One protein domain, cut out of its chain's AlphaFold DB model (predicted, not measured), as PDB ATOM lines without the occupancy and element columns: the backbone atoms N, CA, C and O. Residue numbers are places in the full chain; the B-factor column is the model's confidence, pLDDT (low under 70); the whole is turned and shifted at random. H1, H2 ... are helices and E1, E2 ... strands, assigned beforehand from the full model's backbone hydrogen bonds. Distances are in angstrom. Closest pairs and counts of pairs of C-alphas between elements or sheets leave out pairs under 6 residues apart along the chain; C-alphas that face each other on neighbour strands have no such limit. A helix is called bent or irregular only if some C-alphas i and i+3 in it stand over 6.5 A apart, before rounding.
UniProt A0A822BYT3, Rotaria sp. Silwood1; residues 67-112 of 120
ATOM      1  N   SER A  67     328.009 166.979 343.725       79.88
ATOM      2  CA  SER A  67     327.246 165.806 344.137       79.88
ATOM      3  C   SER A  67     327.827 164.552 343.486       79.88
ATOM      4  O   SER A  67     328.271 164.594 342.336       79.88
ATOM      5  N   TYR A  68     327.826 163.451 344.235       81.75
ATOM      6  CA  TYR A  68     328.263 162.168 343.708       81.75
ATOM      7  C   TYR A  68     327.444 161.809 342.463       81.75
ATOM      8  O   TYR A  68     326.213 161.834 342.485       81.75
ATOM      9  N   ASP A  69     328.154 161.480 341.391       79.31
ATOM     10  CA  ASP A  69     327.599 161.033 340.124       79.31
ATOM     11  C   ASP A  69     328.269 159.698 339.771       79.31
ATOM     12  O   ASP A  69     329.484 159.679 339.549       79.31
ATOM     13  N   PRO A  70     327.513 158.587 339.698       73.56
ATOM     14  CA  PRO A  70     328.068 157.269 339.398       73.56
ATOM     15  C   PRO A  70     328.847 157.241 338.079       73.56
ATOM     16  O   PRO A  70     329.831 156.513 337.954       73.56
ATOM     17  N   SER A  71     328.442 158.062 337.103       75.69
ATOM     18  CA  SER A  71     329.052 158.097 335.772       75.69
ATOM     19  C   SER A  71     330.401 158.821 335.727       75.69
ATOM     20  O   SER A  71     331.210 158.545 334.843       75.69
ATOM     21  N   SER A  72     330.675 159.708 336.690       71.25
ATOM     22  CA  SER A  72     331.942 160.441 336.786       71.25
ATOM     23  C   SER A  72     332.752 160.133 338.048       71.25
ATOM     24  O   SER A  72     333.893 160.580 338.132       71.25
ATOM     25  N   SER A  73     332.196 159.351 338.988       66.81
ATOM     26  CA  SER A  73     332.815 158.764 340.193       66.81
ATOM     27  C   SER A  73     333.899 159.638 340.835       66.81
ATOM     28  O   SER A  73     334.972 159.173 341.236       66.81
ATOM     29  N   LYS A  74     333.613 160.940 340.939       70.56
ATOM     30  CA  LYS A  74     334.459 161.886 341.658       70.56
ATOM     31  C   LYS A  74     334.132 161.787 343.134       70.56
ATOM     32  O   LYS A  74     332.992 161.989 343.548       70.56
ATOM     33  N   HIS A  75     335.154 161.478 343.907       74.31
ATOM     34  CA  HIS A  75     335.095 161.363 345.347       74.31
ATOM     35  C   HIS A  75     335.801 162.555 345.964       74.31
ATOM     36  O   HIS A  75     336.621 163.230 345.337       74.31
ATOM     37  N   PHE A  76     335.445 162.825 347.206       75.12
ATOM     38  CA  PHE A  76     336.058 163.889 347.964       75.12
ATOM     39  C   PHE A  76     337.209 163.295 348.760       75.12
ATOM     40  O   PHE A  76     336.988 162.548 349.713       75.12
ATOM     41  N   HIS A  77     338.428 163.578 348.318       78.19
ATOM     42  CA  HIS A  77     339.629 163.184 349.025       78.19
ATOM     43  C   HIS A  77     340.000 164.296 350.001       78.19
ATOM     44  O   HIS A  77     340.091 165.471 349.635       78.19
ATOM     45  N   ILE A  78     340.140 163.907 351.264       77.06
ATOM     46  CA  ILE A  78     340.377 164.805 352.383       77.06
ATOM     47  C   ILE A  78     341.705 164.395 353.007       77.06
ATOM     48  O   ILE A  78     341.781 163.338 353.638       77.06
ATOM     49  N   THR A  79     342.738 165.223 352.855       73.75
ATOM     50  CA  THR A  79     344.014 165.017 353.548       73.75
ATOM     51  C   THR A  79     344.493 166.304 354.224       73.75
ATOM     52  O   THR A  79     344.183 167.400 353.751       73.75
ATOM     53  N   PRO A  80     345.252 166.212 355.334       68.38
ATOM     54  CA  PRO A  80     345.751 167.397 356.035       68.38
ATOM     55  C   PRO A  80     346.703 168.264 355.198       68.38
ATOM     56  O   PRO A  80     346.825 169.459 355.446       68.38
ATOM     57  N   ASP A  81     347.406 167.660 354.239       68.25
ATOM     58  CA  ASP A  81     348.455 168.275 353.423       68.25
ATOM     59  C   ASP A  81     347.948 168.829 352.084       68.25
ATOM     60  O   ASP A  81     348.486 169.820 351.588       68.25
ATOM     61  N   GLN A  82     346.912 168.220 351.502       63.28
ATOM     62  CA  GLN A  82     346.371 168.603 350.190       63.28
ATOM     63  C   GLN A  82     345.026 169.329 350.305       63.28
ATOM     64  O   GLN A  82     344.532 169.890 349.326       63.28
ATOM     65  N   GLY A  83     344.451 169.353 351.509       66.06
ATOM     66  CA  GLY A  83     343.130 169.900 351.755       66.06
ATOM     67  C   GLY A  83     342.053 169.061 351.076       66.06
ATOM     68  O   GLY A  83     342.106 167.832 351.040       66.06
ATOM     69  N   PHE A  84     341.041 169.746 350.556       70.19
ATOM     70  CA  PHE A  84     339.849 169.128 349.996       70.19
ATOM     71  C   PHE A  84     339.905 169.105 348.472       70.19
ATOM     72  O   PHE A  84     339.715 170.140 347.825       70.19
ATOM     73  N   ILE A  85     340.120 167.924 347.890       72.94
ATOM     74  CA  ILE A  85     340.258 167.754 346.440       72.94
ATOM     75  C   ILE A  85     339.200 166.776 345.927       72.94
ATOM     76  O   ILE A  85     338.948 165.727 346.514       72.94
ATOM     77  N   ALA A  86     338.568 167.120 344.804       72.56
ATOM     78  CA  ALA A  86     337.748 166.172 344.063       72.56
ATOM     79  C   ALA A  86     338.663 165.280 343.211       72.56
ATOM     80  O   ALA A  86     339.248 165.761 342.238       72.56
ATOM     81  N   GLU A  87     338.771 163.996 343.548       74.56
ATOM     82  CA  GLU A  87     339.582 163.030 342.801       74.56
ATOM     83  C   GLU A  87     338.723 161.941 342.158       74.56
ATOM     84  O   GLU A  87     337.653 161.587 342.652       74.56
ATOM     85  N   ILE A  88     339.204 161.387 341.045       72.50
ATOM     86  CA  ILE A  88     338.624 160.165 340.487       72.50
ATOM     87  C   ILE A  88     339.196 158.999 341.284       72.50
ATOM     88  O   ILE A  88     340.395 158.724 341.222       72.50
ATOM     89  N   TRP A  89     338.328 158.302 342.011       67.50
ATOM     90  CA  TRP A  89     338.739 157.130 342.768       67.50
ATOM     91  C   TRP A  89     338.741 155.902 341.861       67.50
ATOM     92  O   TRP A  89     337.714 155.267 341.637       67.50
ATOM     93  N   ASN A  90     339.913 155.564 341.328       64.00
ATOM     94  CA  ASN A  90     340.100 154.381 340.488       64.00
ATOM     95  C   ASN A  90     340.323 153.127 341.347       64.00
ATOM     96  O   ASN A  90     341.384 152.503 341.277       64.00
ATOM     97  N   LYS A  91     339.350 152.750 342.184       64.25
ATOM     98  CA  LYS A  91     339.384 151.426 342.818       64.25
ATOM     99  C   LYS A  91     338.784 150.384 341.889       64.25
ATOM    100  O   LYS A  91     337.666 150.531 341.410       64.25
ATOM    101  N   ASN A  92     339.524 149.297 341.690       66.31
ATOM    102  CA  ASN A  92     338.969 148.097 341.094       66.31
ATOM    103  C   ASN A  92     338.147 147.349 342.156       66.31
ATOM    104  O   ASN A  92     338.675 146.497 342.871       66.31
ATOM    105  N   CYS A  93     336.875 147.723 342.294       69.00
ATOM    106  CA  CYS A  93     335.918 147.024 343.153       69.00
ATOM    107  C   CYS A  93     335.314 145.784 342.481       69.00
ATOM    108  O   CYS A  93     334.568 145.072 343.146       69.00
ATOM    109  N   SER A  94     335.680 145.477 341.224       76.50
ATOM    110  CA  SER A  94     335.011 144.444 340.419       76.50
ATOM    111  C   SER A  94     334.964 143.090 341.117       76.50
ATOM    112  O   SER A  94     333.976 142.378 341.021       76.50
ATOM    113  N   PHE A  95     336.009 142.757 341.874       75.44
ATOM    114  CA  PHE A  95     336.063 141.522 342.645       75.44
ATOM    115  C   PHE A  95     334.973 141.451 343.727       75.44
ATOM    116  O   PHE A  95     334.341 140.415 343.902       75.44
ATOM    117  N   PHE A  96     334.735 142.547 344.449       76.50
ATOM    118  CA  PHE A  96     333.683 142.601 345.465       76.50
ATOM    119  C   PHE A  96     332.293 142.681 344.830       76.50
ATOM    120  O   PHE A  96     331.374 142.035 345.327       76.50
ATOM    121  N   ASP A  97     332.166 143.390 343.707       77.88
ATOM    122  CA  ASP A  97     330.921 143.464 342.939       77.88
ATOM    123  C   ASP A  97     330.516 142.068 342.416       77.88
ATOM    124  O   ASP A  97     329.358 141.664 342.518       77.88
ATOM    125  N   GLU A  98     331.479 141.283 341.916       80.31
ATOM    126  CA  GLU A  98     331.273 139.892 341.488       80.31
ATOM    127  C   GLU A  98     330.831 138.991 342.652       80.31
ATOM    128  O   GLU A  98     329.911 138.184 342.496       80.31
ATOM    129  N   MET A  99     331.443 139.150 343.832       75.56
ATOM    130  CA  MET A  99     331.048 138.409 345.035       75.56
ATOM    131  C   MET A  99     329.624 138.746 345.491       75.56
ATOM    132  O   MET A  99     328.890 137.845 345.900       75.56
ATOM    133  N   GLU A 100     329.219 140.019 345.433       79.19
ATOM    134  CA  GLU A 100     327.864 140.443 345.799       79.19
ATOM    135  C   GLU A 100     326.821 139.845 344.847       79.19
ATOM    136  O   GLU A 100     325.825 139.274 345.298       79.19
ATOM    137  N   VAL A 101     327.074 139.908 343.535       81.75
ATOM    138  CA  VAL A 101     326.182 139.341 342.514       81.75
ATOM    139  C   VAL A 101     326.004 137.834 342.703       81.75
ATOM    140  O   VAL A 101     324.875 137.338 342.655       81.75
ATOM    141  N   GLU A 102     327.092 137.102 342.944       80.12
ATOM    142  CA  GLU A 102     327.020 135.658 343.175       80.12
ATOM    143  C   GLU A 102     326.285 135.335 344.484       80.12
ATOM    144  O   GLU A 102     325.383 134.500 344.492       80.12
ATOM    145  N   GLY A 103     326.570 136.068 345.565       79.00
ATOM    146  CA  GLY A 103     325.887 135.893 346.849       79.00
ATOM    147  C   GLY A 103     324.375 136.131 346.762       79.00
ATOM    148  O   GLY A 103     323.588 135.362 347.322       79.00
ATOM    149  N   VAL A 104     323.939 137.149 346.013       77.19
ATOM    150  CA  VAL A 104     322.513 137.398 345.742       77.19
ATOM    151  C   VAL A 104     321.902 136.257 344.924       77.19
ATOM    152  O   VAL A 104     320.796 135.811 345.236       77.19
ATOM    153  N   ARG A 105     322.611 135.745 343.909       80.38
ATOM    154  CA  ARG A 105     322.141 134.627 343.076       80.38
ATOM    155  C   ARG A 105     321.962 133.343 343.880       80.38
ATOM    156  O   ARG A 105     320.941 132.680 343.730       80.38
ATOM    157  N   GLU A 106     322.909 133.000 344.744       80.06
ATOM    158  CA  GLU A 106     322.812 131.811 345.596       80.06
ATOM    159  C   GLU A 106     321.691 131.937 346.635       80.06
ATOM    160  O   GLU A 106     320.969 130.971 346.893       80.06
ATOM    161  N   THR A 107     321.513 133.134 347.201       80.88
ATOM    162  CA  THR A 107     320.542 133.377 348.279       80.88
ATOM    163  C   THR A 107     319.106 133.484 347.765       80.88
ATOM    164  O   THR A 107     318.187 133.002 348.423       80.88
ATOM    165  N   PHE A 108     318.898 134.101 346.598       75.94
ATOM    166  CA  PHE A 108     317.562 134.460 346.097       75.94
ATOM    167  C   PHE A 108     317.239 133.903 344.701       75.94
ATOM    168  O   PHE A 108     316.101 133.997 344.248       75.94
ATOM    169  N   GLY A 109     318.205 133.314 343.992       61.31
ATOM    170  CA  GLY A 109     318.023 132.815 342.623       61.31
ATOM    171  C   GLY A 109     317.334 131.451 342.507       61.31
ATOM    172  O   GLY A 109     317.007 131.044 341.394       61.31
ATOM    173  N   ASN A 110     317.083 130.751 343.619       57.88
ATOM    174  CA  ASN A 110     316.484 129.407 343.620       57.88
ATOM    175  C   ASN A 110     314.947 129.377 343.786       57.88
ATOM    176  O   ASN A 110     314.363 128.296 343.752       57.88
ATOM    177  N   ASP A 111     314.265 130.525 343.889       54.84
ATOM    178  CA  ASP A 111     312.801 130.588 344.094       54.84
ATOM    179  C   ASP A 111     311.960 130.542 342.798       54.84
ATOM    180  O   ASP A 111     310.756 130.820 342.779       54.84
ATOM    181  N   HIS A 112     312.549 130.123 341.682       50.44
ATOM    182  CA  HIS A 112     311.811 129.810 340.461       50.44
ATOM    183  C   HIS A 112     312.054 128.361 340.075       50.44
ATOM    184  O   HIS A 112     313.046 128.095 339.427       50.44
TER     185      HIS A 112
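What this domain is: This is residues 67 to 112 of the 120 residues of a protein of Rotaria sp. Silwood1 (UniProt A0A822BYT3). The model is a long rod: a two-stranded hairpin, E1 and E2, makes a small head at one end, and the helix H1 sticks out from it as a free arm. Residues 91 to 112 stand free, with H1 among them, and this arm makes much of the length. The printed part has 46 residues, with two named strands and then one named helix, in the order E1, E2, H1; the two strands form an antiparallel sheet, and the class is mixed, helices and strands. The whole is extended, with a radius of gyration of the C-alphas of 16.7 A and spans of 53 by 19 by 13 A.

Where its parts are: Begin at Ser 67 and pass residues 67 to 73, which hold no named element. Find C-alpha 74 at (334.459, 161.886, 341.658); from there E1, residues 74 to 79, runs 15.6 A. E2, residues 83 to 88, is also 15.6 A long. Find C-alpha 94 at (335.011, 144.444, 340.419); from there H1, residues 94 to 108, runs 20.9 A to C-alpha 108 at (317.562, 134.460, 346.097).

How they stand to each other: Look first at the hairpin of E1 and E2, antiparallel with 148 degrees between their directions. The C-alphas of Lys 74 and Ile 88 face each other at 4.7 A. N 75 and O 87 are within hydrogen-bond range at 2.8 A, and so are N 85 and O 77 at 3.0 A. E1 and H1 are apart. In H1, which is not bent, every O i to N i+4 pair is within hydrogen-bond range.

The domain as a whole: The two C-alphas farthest apart are those of Asp 81 and His 112, at 54.7 A. The printed part has no cut, and the links E1 to E2 and E2 to H1 are both tight. Mean pLDDT of the printed part is 72.6; look for values under 70 at residue 73, residues 80 to 83, 89 to 93 and 109 to 112.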